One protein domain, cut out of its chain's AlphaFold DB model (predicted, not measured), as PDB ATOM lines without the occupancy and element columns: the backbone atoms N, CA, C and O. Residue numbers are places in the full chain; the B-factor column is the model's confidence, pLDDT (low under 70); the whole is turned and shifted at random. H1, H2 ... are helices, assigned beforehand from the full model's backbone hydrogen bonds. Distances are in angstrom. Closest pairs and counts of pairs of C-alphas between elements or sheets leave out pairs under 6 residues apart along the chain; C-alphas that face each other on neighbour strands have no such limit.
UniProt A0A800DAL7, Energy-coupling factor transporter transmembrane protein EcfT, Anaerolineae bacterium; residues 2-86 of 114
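Overview. This is residues 2 to 86 of the 114 residues of the protein "Energy-coupling factor transporter transmembrane protein EcfT" of Anaerolineae bacterium (UniProt A0A800DAL7). Two long helices, H1 and H3, run opposite ways and form an open V, packed on each other near its closed end, where a link and the small helix H2 join them. At the open end the first part of H1, residues 2 to 11, sticks out as one free arm, while residues 75 to 86 make a free tail beyond H3. The printed part has 85 residues with three named helices, in the order H1, H2, H3, and no named strand; the class is all helix. It is only just extended, close to loose, with a radius of gyration of the C-alphas of 18.3 A and spans of 55 by 27 by 20 A.

Arrangement. H1, residues 2 to 29, has a kink of 25 degrees near residue 11. With residues 16 to 27 alone it touches residues 50 to 58 of H3, residues 48 to 71; the closest C-alphas are those of Ile 23 and Ile 50, 6.4 A apart. Their lines stand at a steep tilt of 40 degrees. H2, residues 39 to 46, is apart from H1. H2 and H3 meet only through their link, which is tight. Every O i to N i+4 pair is within hydrogen-bond range in H1, against 3 of 4 in H2 and 19 of 20 in H3.

Along the chain. H1 begins with C-alpha 2 at (61.946, -14.227, 40.091) and is 40.2 A long from first to last C-alpha. H2 measures 9.6 A. H3 measures 34.9 A and ends with C-alpha 71 at (62.733, -14.474, 19.921).

Size, cuts and confidence. The C-alphas farthest apart are those of Arg 36 and Val 78, at 56.3 A. The printed part has no cut. The link from H1 to H2 is short, with 9 residues. Mean pLDDT of the printed part is 87.7; residues 36, 37 and 43 are under 70.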
ATOM      1  N   LEU A   2      62.990 -14.856  39.253       83.50
ATOM      2  CA  LEU A   2      61.946 -14.227  40.091       83.50
ATOM      3  C   LEU A   2      61.902 -12.696  39.961       83.50
ATOM      4  O   LEU A   2      60.832 -12.140  39.742       83.50
ATOM      5  N   THR A   3      63.059 -12.032  39.996       86.38
ATOM      6  CA  THR A   3      63.166 -10.575  39.804       86.38
ATOM      7  C   THR A   3      62.585 -10.137  38.460       86.38
ATOM      8  O   THR A   3      61.815  -9.186  38.400       86.38
ATOM      9  N   PHE A   4      62.874 -10.885  37.391       87.44
ATOM     10  CA  PHE A   4      62.327 -10.623  36.060       87.44
ATOM     11  C   PHE A   4      60.802 -10.781  36.015       87.44
ATOM     12  O   PHE A   4      60.121  -9.919  35.460       87.44
ATOM     13  N   MET A   5      60.256 -11.838  36.628       90.38
ATOM     14  CA  MET A   5      58.804 -12.033  36.721       90.38
ATOM     15  C   MET A   5      58.132 -10.893  37.493       90.38
ATOM     16  O   MET A   5      57.109 -10.383  37.049       90.38
ATOM     17  N   LEU A   6      58.727 -10.454  38.604       93.25
ATOM     18  CA  LEU A   6      58.194  -9.377  39.437       93.25
ATOM     19  C   LEU A   6      58.219  -8.029  38.699       93.25
ATOM     20  O   LEU A   6      57.186  -7.372  38.591       93.25
ATOM     21  N   VAL A   7      59.364  -7.638  38.131       90.25
ATOM     22  CA  VAL A   7      59.507  -6.377  37.375       90.25
ATOM     23  C   VAL A   7      58.585  -6.357  36.151       90.25
ATOM     24  O   VAL A   7      57.924  -5.349  35.877       90.25
ATOM     25  N   SER A   8      58.468  -7.490  35.449       91.50
ATOM     26  CA  SER A   8      57.531  -7.630  34.332       91.50
ATOM     27  C   SER A   8      56.082  -7.508  34.806       91.50
ATOM     28  O   SER A   8      55.311  -6.776  34.195       91.50
ATOM     29  N   ALA A   9      55.703  -8.152  35.916       93.88
ATOM     30  CA  ALA A   9      54.351  -8.077  36.476       93.88
ATOM     31  C   ALA A   9      53.958  -6.650  36.900       93.88
ATOM     32  O   ALA A   9      52.826  -6.221  36.661       93.88
ATOM     33  N   LEU A  10      54.895  -5.885  37.469       94.56
ATOM     34  CA  LEU A  10      54.677  -4.470  37.782       94.56
ATOM     35  C   LEU A  10      54.392  -3.659  36.511       94.56
ATOM     36  O   LEU A  10      53.422  -2.905  36.467       94.56
ATOM     37  N   SER A  11      55.160  -3.884  35.443       91.69
ATOM     38  CA  SER A  11      54.921  -3.244  34.139       91.69
ATOM     39  C   SER A  11      53.581  -3.669  33.517       91.69
ATOM     40  O   SER A  11      52.837  -2.836  32.995       91.69
ATOM     41  N   PHE A  12      53.225  -4.954  33.620       92.62
ATOM     42  CA  PHE A  12      51.930  -5.484  33.177       92.62
ATOM     43  C   PHE A  12      50.752  -4.873  33.938       92.62
ATOM     44  O   PHE A  12      49.678  -4.722  33.365       92.62
ATOM     45  N   THR A  13      50.939  -4.494  35.203       95.00
ATOM     46  CA  THR A  13      49.894  -3.840  36.002       95.00
ATOM     47  C   THR A  13      49.519  -2.483  35.412       95.00
ATOM     48  O   THR A  13      48.336  -2.186  35.263       95.00
ATOM     49  N   SER A  14      50.497  -1.680  34.991       95.06
ATOM     50  CA  SER A  14      50.217  -0.410  34.307       95.06
ATOM     51  C   SER A  14      49.470  -0.629  32.987       95.06
ATOM     52  O   SER A  14      48.474   0.040  32.719       95.06
ATOM     53  N   LEU A  15      49.877  -1.636  32.208       94.38
ATOM     54  CA  LEU A  15      49.189  -2.014  30.970       94.38
ATOM     55  C   LEU A  15      47.738  -2.464  31.219       94.38
ATOM     56  O   LEU A  15      46.833  -2.127  30.457       94.38
ATOM     57  N   LEU A  16      47.506  -3.216  32.295       95.50
ATOM     58  CA  LEU A  16      46.178  -3.651  32.718       95.50
ATOM     59  C   LEU A  16      45.250  -2.467  32.988       95.50
ATOM     60  O   LEU A  16      44.097  -2.500  32.563       95.50
ATOM     61  N   PHE A  17      45.746  -1.424  33.658       95.69
ATOM     62  CA  PHE A  17      44.969  -0.210  33.909       95.69
ATOM     63  C   PHE A  17      44.613   0.531  32.617       95.69
ATOM     64  O   PHE A  17      43.471   0.966  32.461       95.69
ATOM     65  N   GLU A  18      45.540   0.638  31.664       95.38
ATOM     66  CA  GLU A  18      45.249   1.231  30.352       95.38
ATOM     67  C   GLU A  18      44.189   0.432  29.585       95.38
ATOM     68  O   GLU A  18      43.209   0.999  29.095       95.38
ATOM     69  N   MET A  19      44.342  -0.896  29.527       94.94
ATOM     70  CA  MET A  19      43.375  -1.790  28.886       94.94
ATOM     71  C   MET A  19      42.000  -1.700  29.545       94.94
ATOM     72  O   MET A  19      40.984  -1.631  28.855       94.94
ATOM     73  N   TRP A  20      41.966  -1.671  30.877       95.12
ATOM     74  CA  TRP A  20      40.743  -1.503  31.646       95.12
ATOM     75  C   TRP A  20      40.019  -0.211  31.269       95.12
ATOM     76  O   TRP A  20      38.846  -0.257  30.900       95.12
ATOM     77  N   ASN A  21      40.717   0.926  31.311       95.06
ATOM     78  CA  ASN A  21      40.131   2.229  30.998       95.06
ATOM     79  C   ASN A  21      39.622   2.284  29.554       95.06
ATOM     80  O   ASN A  21      38.485   2.686  29.319       95.06
ATOM     81  N   SER A  22      40.407   1.772  28.602       93.94
ATOM     82  CA  SER A  22      39.998   1.693  27.199       93.94
ATOM     83  C   SER A  22      38.722   0.863  27.006       93.94
ATOM     84  O   SER A  22      37.815   1.273  26.279       93.94
ATOM     85  N   ILE A  23      38.605  -0.280  27.693       93.50
ATOM     86  CA  ILE A  23      37.405  -1.126  27.631       93.50
ATOM     87  C   ILE A  23      36.212  -0.422  28.281       93.50
ATOM     88  O   ILE A  23      35.117  -0.452  27.718       93.50
ATOM     89  N   VAL A  24      36.396   0.217  29.439       91.75
ATOM     90  CA  VAL A  24      35.330   0.970  30.115       91.75
ATOM     91  C   VAL A  24      34.787   2.069  29.204       91.75
ATOM     92  O   VAL A  24      33.570   2.174  29.040       91.75
ATOM     93  N   ASP A  25      35.663   2.837  28.561       91.94
ATOM     94  CA  ASP A  25      35.260   3.905  27.649       91.94
ATOM     95  C   ASP A  25      34.570   3.353  26.393       91.94
ATOM     96  O   ASP A  25      33.527   3.864  25.979       91.94
ATOM     97  N   ALA A  26      35.057   2.238  25.840       92.50
ATOM     98  CA  ALA A  26      34.407   1.557  24.723       92.50
ATOM     99  C   ALA A  26      32.996   1.047  25.073       92.50
ATOM    100  O   ALA A  26      32.092   1.105  24.236       92.50
ATOM    101  N   GLN A  27      32.781   0.562  26.299       90.12
ATOM    102  CA  GLN A  27      31.451   0.144  26.751       90.12
ATOM    103  C   GLN A  27      30.532   1.352  26.968       90.12
ATOM    104  O   GLN A  27      29.387   1.322  26.516       90.12
ATOM    105  N   LYS A  28      31.027   2.450  27.552       88.06
ATOM    106  CA  LYS A  28      30.257   3.702  27.684       88.06
ATOM    107  C   LYS A  28      29.760   4.216  26.327       88.06
ATOM    108  O   LYS A  28      28.592   4.577  26.206       88.06
ATOM    109  N   LEU A  29      30.602   4.168  25.289       91.62
ATOM    110  CA  LEU A  29      30.225   4.526  23.912       91.62
ATOM    111  C   LEU A  29      29.118   3.630  23.331       91.62
ATOM    112  O   LEU A  29      28.330   4.081  22.505       91.62
ATOM    113  N   ARG A  30      29.008   2.379  23.788       89.44
ATOM    114  CA  ARG A  30      27.931   1.441  23.416       89.44
ATOM    115  C   ARG A  30      26.660   1.629  24.251       89.44
ATOM    116  O   ARG A  30      25.868   0.699  24.380       89.44
ATOM    117  N   ALA A  31      26.473   2.820  24.822       83.00
ATOM    118  CA  ALA A  31      25.369   3.169  25.714       83.00
ATOM    119  C   ALA A  31      25.268   2.267  26.959       83.00
ATOM    120  O   ALA A  31      24.196   2.105  27.545       83.00
ATOM    121  N   PHE A  32      26.388   1.677  27.384       81.50
ATOM    122  CA  PHE A  32      26.448   0.900  28.609       81.50
ATOM    123  C   PHE A  32      26.610   1.837  29.811       81.50
ATOM    124  O   PHE A  32      27.721   2.187  30.211       81.50
ATOM    125  N   ASP A  33      25.482   2.287  30.362       75.19
ATOM    126  CA  ASP A  33      25.450   3.225  31.488       75.19
ATOM    127  C   ASP A  33      25.702   2.495  32.821       75.19
ATOM    128  O   ASP A  33      24.796   1.964  33.471       75.19
ATOM    129  N   ILE A  34      26.979   2.425  33.200       70.56
ATOM    130  CA  ILE A  34      27.461   1.773  34.428       70.56
ATOM    131  C   ILE A  34      27.070   2.583  35.678       70.56
ATOM    132  O   ILE A  34      26.923   2.009  36.761       70.56
ATOM    133  N   ASP A  35      26.891   3.896  35.535       71.25
ATOM    134  CA  ASP A  35      26.765   4.832  36.653       71.25
ATOM    135  C   ASP A  35      25.316   5.002  37.130       71.25
ATOM    136  O   ASP A  35      25.092   5.300  38.303       71.25
ATOM    137  N   ARG A  36      24.316   4.711  36.286       68.56
ATOM    138  CA  ARG A  36      22.892   4.715  36.683       68.56
ATOM    139  C   ARG A  36      22.389   3.433  37.366       68.56
ATOM    140  O   ARG A  36      21.218   3.366  37.740       68.56
ATOM    141  N   MET A  37      23.211   2.390  37.523       68.50
ATOM    142  CA  MET A  37      22.761   1.092  38.058       68.50
ATOM    143  C   MET A  37      22.923   0.949  39.583       68.50
ATOM    144  O   MET A  37      23.973   1.259  40.139       68.50
ATOM    145  N   ASN A  38      21.921   0.352  40.253       79.44
ATOM    146  CA  ASN A  38      22.029  -0.098  41.653       79.44
ATOM    147  C   ASN A  38      23.254  -1.006  41.849       79.44
ATOM    148  O   ASN A  38      23.520  -1.862  41.007       79.44
ATOM    149  N   VAL A  39      23.915  -0.909  43.007       73.00
ATOM    150  CA  VAL A  39      25.122  -1.680  43.379       73.00
ATOM    151  C   VAL A  39      25.052  -3.180  43.051       73.00
ATOM    152  O   VAL A  39      25.992  -3.720  42.473       73.00
ATOM    153  N   PHE A  40      23.916  -3.844  43.295       73.69
ATOM    154  CA  PHE A  40      23.723  -5.265  42.961       73.69
ATOM    155  C   PHE A  40      23.654  -5.541  41.449       73.69
ATOM    156  O   PHE A  40      24.224  -6.519  40.967       73.69
ATOM    157  N   LYS A  41      22.989  -4.668  40.678       70.94
ATOM    158  CA  LYS A  41      22.959  -4.765  39.207       70.94
ATOM    159  C   LYS A  41      24.317  -4.395  38.610       70.94
ATOM    160  O   LYS A  41      24.722  -5.009  37.630       70.94
ATOM    161  N   ARG A  42      25.038  -3.457  39.228       73.94
ATOM    162  CA  ARG A  42      26.387  -3.046  38.829       73.94
ATOM    163  C   ARG A  42      27.382  -4.200  38.980       73.94
ATOM    164  O   ARG A  42      28.065  -4.522  38.016       73.94
ATOM    165  N   ALA A  43      27.390  -4.885  40.125       68.44
ATOM    166  CA  ALA A  43      28.327  -5.973  40.426       68.44
ATOM    167  C   ALA A  43      28.325  -7.108  39.381       68.44
ATOM    168  O   ALA A  43      29.385  -7.525  38.933       68.44
ATOM    169  N   PHE A  44      27.152  -7.573  38.946       72.56
ATOM    170  CA  PHE A  44      27.063  -8.689  37.994       72.56
ATOM    171  C   PHE A  44      26.838  -8.231  36.553       72.56
ATOM    172  O   PHE A  44      27.508  -8.699  35.640       72.56
ATOM    173  N   LYS A  45      25.911  -7.297  36.321       72.19
ATOM    174  CA  LYS A  45      25.516  -6.917  34.959       72.19
ATOM    175  C   LYS A  45      26.500  -5.941  34.324       72.19
ATOM    176  O   LYS A  45      26.644  -5.993  33.110       72.19
ATOM    177  N   ALA A  46      27.177  -5.097  35.119       74.62
ATOM    178  CA  ALA A  46      28.146  -4.121  34.613       74.62
ATOM    179  C   ALA A  46      29.553  -4.703  34.400       74.62
ATOM    180  O   ALA A  46      30.190  -4.422  33.391       74.62
ATOM    181  N   TYR A  47      30.041  -5.521  35.337       81.69
ATOM    182  CA  TYR A  47      31.435  -5.974  35.323       81.69
ATOM    183  C   TYR A  47      31.720  -7.138  34.372       81.69
ATOM    184  O   TYR A  47      32.783  -7.156  33.757       81.69
ATOM    185  N   ILE A  48      30.789  -8.082  34.196       88.25
ATOM    186  CA  ILE A  48      30.966  -9.224  33.281       88.25
ATOM    187  C   ILE A  48      31.404  -8.789  31.864       88.25
ATOM    188  O   ILE A  48      32.445  -9.261  31.405       88.25
ATOM    189  N   PRO A  49      30.712  -7.854  31.176       87.38
ATOM    190  CA  PRO A  49      31.091  -7.446  29.819       87.38
ATOM    191  C   PRO A  49      32.411  -6.666  29.729       87.38
ATOM    192  O   PRO A  49      32.908  -6.470  28.622       87.38
ATOM    193  N   ILE A  50      32.982  -6.224  30.853       90.69
ATOM    194  CA  ILE A  50      34.309  -5.590  30.919       90.69
ATOM    195  C   ILE A  50      35.388  -6.649  31.176       90.69
ATOM    196  O   ILE A  50      36.427  -6.658  30.519       90.69
ATOM    197  N   ILE A  51      35.133  -7.577  32.098       92.38
ATOM    198  CA  ILE A  51      36.097  -8.603  32.512       92.38
ATOM    199  C   ILE A  51      36.351  -9.614  31.390       92.38
ATOM    200  O   ILE A  51      37.504  -9.953  31.128       92.38
ATOM    201  N   THR A  52      35.310 -10.078  30.691       93.69
ATOM    202  CA  THR A  52      35.467 -11.051  29.596       93.69
ATOM    203  C   THR A  52      36.433 -10.572  28.500       93.69
ATOM    204  O   THR A  52      37.385 -11.300  28.208       93.69
ATOM    205  N   PRO A  53      36.275  -9.373  27.899       93.75
ATOM    206  CA  PRO A  53      37.227  -8.894  26.898       93.75
ATOM    207  C   PRO A  53      38.608  -8.593  27.487       93.75
ATOM    208  O   PRO A  53      39.601  -8.820  26.802       93.75
ATOM    209  N   LEU A  54      38.696  -8.138  28.742       95.50
ATOM    210  CA  LEU A  54      39.979  -7.886  29.400       95.50
ATOM    211  C   LEU A  54      40.808  -9.171  29.514       95.50
ATOM    212  O   LEU A  54      41.977  -9.175  29.141       95.50
ATOM    213  N   ILE A  55      40.199 -10.268  29.974       95.75
ATOM    214  CA  ILE A  55      40.873 -11.569  30.101       95.75
ATOM    215  C   ILE A  55      41.335 -12.079  28.730       95.75
ATOM    216  O   ILE A  55      42.475 -12.516  28.588       95.75
ATOM    217  N   LEU A  56      40.482 -11.988  27.705       95.69
ATOM    218  CA  LEU A  56      40.849 -12.404  26.345       95.69
ATOM    219  C   LEU A  56      42.023 -11.581  25.794       95.69
ATOM    220  O   LEU A  56      42.952 -12.136  25.206       95.69
ATOM    221  N   LEU A  57      42.006 -10.263  26.013       95.19
ATOM    222  CA  LEU A  57      43.079  -9.371  25.587       95.19
ATOM    223  C   LEU A  57      44.382  -9.649  26.353       95.19
ATOM    224  O   LEU A  57      45.456  -9.620  25.755       95.19
ATOM    225  N   LEU A  58      44.291  -9.990  27.641       94.75
ATOM    226  CA  LEU A  58      45.439 -10.381  28.457       94.75
ATOM    227  C   LEU A  58      46.095 -11.663  27.972       94.75
ATOM    228  O   LEU A  58      47.314 -11.692  27.841       94.75
ATOM    229  N   PHE A  59      45.312 -12.698  27.665       95.88
ATOM    230  CA  PHE A  59      45.864 -13.937  27.118       95.88
ATOM    231  C   PHE A  59      46.578 -13.698  25.791       95.88
ATOM    232  O   PHE A  59      47.683 -14.199  25.590       95.88
ATOM    233  N   ARG A  60      45.994 -12.880  24.910       95.69
ATOM    234  CA  ARG A  60      46.649 -12.504  23.653       95.69
ATOM    235  C   ARG A  60      47.965 -11.772  23.907       95.69
ATOM    236  O   ARG A  60      48.980 -12.128  23.323       95.69
ATOM    237  N   LYS A  61      47.962 -10.797  24.816       94.69
ATOM    238  CA  LYS A  61      49.161 -10.027  25.151       94.69
ATOM    239  C   LYS A  61      50.245 -10.885  25.801       94.69
ATOM    240  O   LYS A  61      51.420 -10.682  25.518       94.69
ATOM    241  N   ALA A  62      49.858 -11.832  26.652       94.38
ATOM    242  CA  ALA A  62      50.773 -12.792  27.257       94.38
ATOM    243  C   ALA A  62      51.417 -13.691  26.193       94.38
ATOM    244  O   ALA A  62      52.622 -13.913  26.249       94.38
ATOM    245  N   ASN A  63      50.647 -14.133  25.193       96.69
ATOM    246  CA  ASN A  63      51.172 -14.901  24.066       96.69
ATOM    247  C   ASN A  63      52.156 -14.074  23.219       96.69
ATOM    248  O   ASN A  63      53.267 -14.519  22.947       96.69
ATOM    249  N   ASP A  64      51.798 -12.832  22.880       96.00
ATOM    250  CA  ASP A  64      52.697 -11.918  22.160       96.00
ATOM    251  C   ASP A  64      53.994 -11.666  22.954       96.00
ATOM    252  O   ASP A  64      55.089 -11.629  22.393       96.00
ATOM    253  N   PHE A  65      53.882 -11.518  24.279       94.06
ATOM    254  CA  PHE A  65      55.021 -11.347  25.178       94.06
ATOM    255  C   PHE A  65      55.902 -12.600  25.234       94.06
ATOM    256  O   PHE A  65      57.123 -12.475  25.168       94.06
ATOM    257  N   GLN A  66      55.307 -13.792  25.298       94.94
ATOM    258  CA  GLN A  66      56.032 -15.060  25.254       94.94
ATOM    259  C   GLN A  66      56.830 -15.198  23.955       94.94
ATOM    260  O   GLN A  66      58.038 -15.418  24.008       94.94
ATOM    261  N   ILE A  67      56.192 -14.990  22.802       96.12
ATOM    262  CA  ILE A  67      56.854 -15.077  21.492       96.12
ATOM    263  C   ILE A  67      58.012 -14.071  21.406       96.12
ATOM    264  O   ILE A  67      59.104 -14.393  20.930       96.12
ATOM    265  N   ALA A  68      57.807 -12.847  21.903       95.62
ATOM    266  CA  ALA A  68      58.851 -11.827  21.937       95.62
ATOM    267  C   ALA A  68      60.026 -12.209  22.856       95.62
ATOM    268  O   ALA A  68      61.175 -11.898  22.538       95.62
ATOM    269  N   MET A  69      59.758 -12.874  23.981       93.56
ATOM    270  CA  MET A  69      60.794 -13.389  24.879       93.56
ATOM    271  C   MET A  69      61.594 -14.520  24.230       93.56
ATOM    272  O   MET A  69      62.824 -14.461  24.233       93.56
ATOM    273  N   GLU A  70      60.918 -15.496  23.624       92.31
ATOM    274  CA  GLU A  70      61.556 -16.612  22.915       92.31
ATOM    275  C   GLU A  70      62.444 -16.103  21.770       92.31
ATOM    276  O   GLU A  70      63.598 -16.508  21.645       92.31
ATOM    277  N   THR A  71      61.964 -15.115  21.005       95.06
ATOM    278  CA  THR A  71      62.733 -14.474  19.921       95.06
ATOM    279  C   THR A  71      63.995 -13.770  20.435       95.06
ATOM    280  O   THR A  71      65.011 -13.726  19.746       95.06
ATOM    281  N   LYS A  72      63.963 -13.230  21.657       90.25
ATOM    282  CA  LYS A  72      65.126 -12.607  22.313       90.25
ATOM    283  C   LYS A  72      66.072 -13.622  22.968       90.25
ATOM    284  O   LYS A  72      67.062 -13.209  23.565       90.25
ATOM    285  N   GLY A  73      65.783 -14.920  22.880       88.69
ATOM    286  CA  GLY A  73      66.592 -15.972  23.493       88.69
ATOM    287  C   GLY A  73      66.388 -16.124  25.004       88.69
ATOM    288  O   GLY A  73      67.212 -16.757  25.665       88.69
ATOM    289  N   PHE A  74      65.307 -15.575  25.576       87.25
ATOM    290  CA  PHE A  74      64.944 -15.899  26.959       87.25
ATOM    291  C   PHE A  74      64.587 -17.387  27.057       87.25
ATOM    292  O   PHE A  74      63.808 -17.897  26.258       87.25
ATOM    293  N   GLY A  75      65.155 -18.082  28.047       82.06
ATOM    294  CA  GLY A  75      65.009 -19.535  28.205       82.06
ATOM    295  C   GLY A  75      66.137 -20.358  27.572       82.06
ATOM    296  O   GLY A  75      66.115 -21.583  27.676       82.06
ATOM    297  N   ALA A  76      67.139 -19.713  26.961       85.69
ATOM    298  CA  ALA A  76      68.381 -20.379  26.580       85.69
ATOM    299  C   ALA A  76      69.084 -20.987  27.817       85.69
ATOM    300  O   ALA A  76      68.977 -20.435  28.911       85.69
ATOM    301  N   PRO A  77      69.852 -22.085  27.664       81.19
ATOM    302  CA  PRO A  77      70.538 -22.764  28.771       81.19
ATOM    303  C   PRO A  77      71.715 -21.968  29.370       81.19
ATOM    304  O   PRO A  77      72.470 -22.501  30.177       81.19
ATOM    305  N   VAL A  78      71.900 -20.713  28.955       84.19
ATOM    306  CA  VAL A  78      72.981 -19.827  29.393       84.19
ATOM    307  C   VAL A  78      72.505 -18.998  30.585       84.19
ATOM    308  O   VAL A  78      71.337 -18.615  30.658       84.19
ATOM    309  N   GLU A  79      73.412 -18.702  31.515       81.12
ATOM    310  CA  GLU A  79      73.110 -17.818  32.638       81.12
ATOM    311  C   GLU A  79      72.742 -16.405  32.142       81.12
ATOM    312  O   GLU A  79      73.418 -15.857  31.268       81.12
ATOM    313  N   PRO A  80      71.660 -15.801  32.665       80.19
ATOM    314  CA  PRO A  80      71.234 -14.472  32.253       80.19
ATOM    315  C   PRO A  80      72.194 -13.394  32.767       80.19
ATOM    316  O   PRO A  80      72.523 -13.354  33.951       80.19
ATOM    317  N   THR A  81      72.586 -12.474  31.886       84.81
ATOM    318  CA  THR A  81      73.407 -11.310  32.246       84.81
ATOM    319  C   THR A  81      72.549 -10.196  32.845       84.81
ATOM    320  O   THR A  81      71.533  -9.801  32.268       84.81
ATOM    321  N   GLU A  82      72.974  -9.642  33.979       81.25
ATOM    322  CA  GLU A  82      72.334  -8.483  34.607       81.25
ATOM    323  C   GLU A  82      72.841  -7.182  33.968       81.25
ATOM    324  O   GLU A  82      74.041  -6.915  33.938       81.25
ATOM    325  N   ILE A  83      71.924  -6.379  33.417       83.38
ATOM    326  CA  ILE A  83      72.264  -5.132  32.706       83.38
ATOM    327  C   ILE A  83      72.404  -3.960  33.688       83.38
ATOM    328  O   ILE A  83      73.283  -3.117  33.524       83.38
ATOM    329  N   GLU A  84      71.560  -3.913  34.721       82.38
ATOM    330  CA  GLU A  84      71.661  -2.930  35.799       82.38
ATOM    331  C   GLU A  84      72.228  -3.582  37.054       82.38
ATOM    332  O   GLU A  84      71.565  -4.378  37.715       82.38
ATOM    333  N   VAL A  85      73.454  -3.199  37.396       85.19
ATOM    334  CA  VAL A  85      74.093  -3.552  38.663       85.19
ATOM    335  C   VAL A  85      73.995  -2.375  39.625       85.19
ATOM    336  O   VAL A  85      74.461  -1.270  39.341       85.19
ATOM    337  N   LEU A  86      73.384  -2.614  40.786       86.75
ATOM    338  CA  LEU A  86      73.265  -1.611  41.836       86.75
ATOM    339  C   LEU A  86      74.599  -1.495  42.582       86.75
ATOM    340  O   LEU A  86      75.025  -2.427  43.261       86.75
TER     341      LEU A  86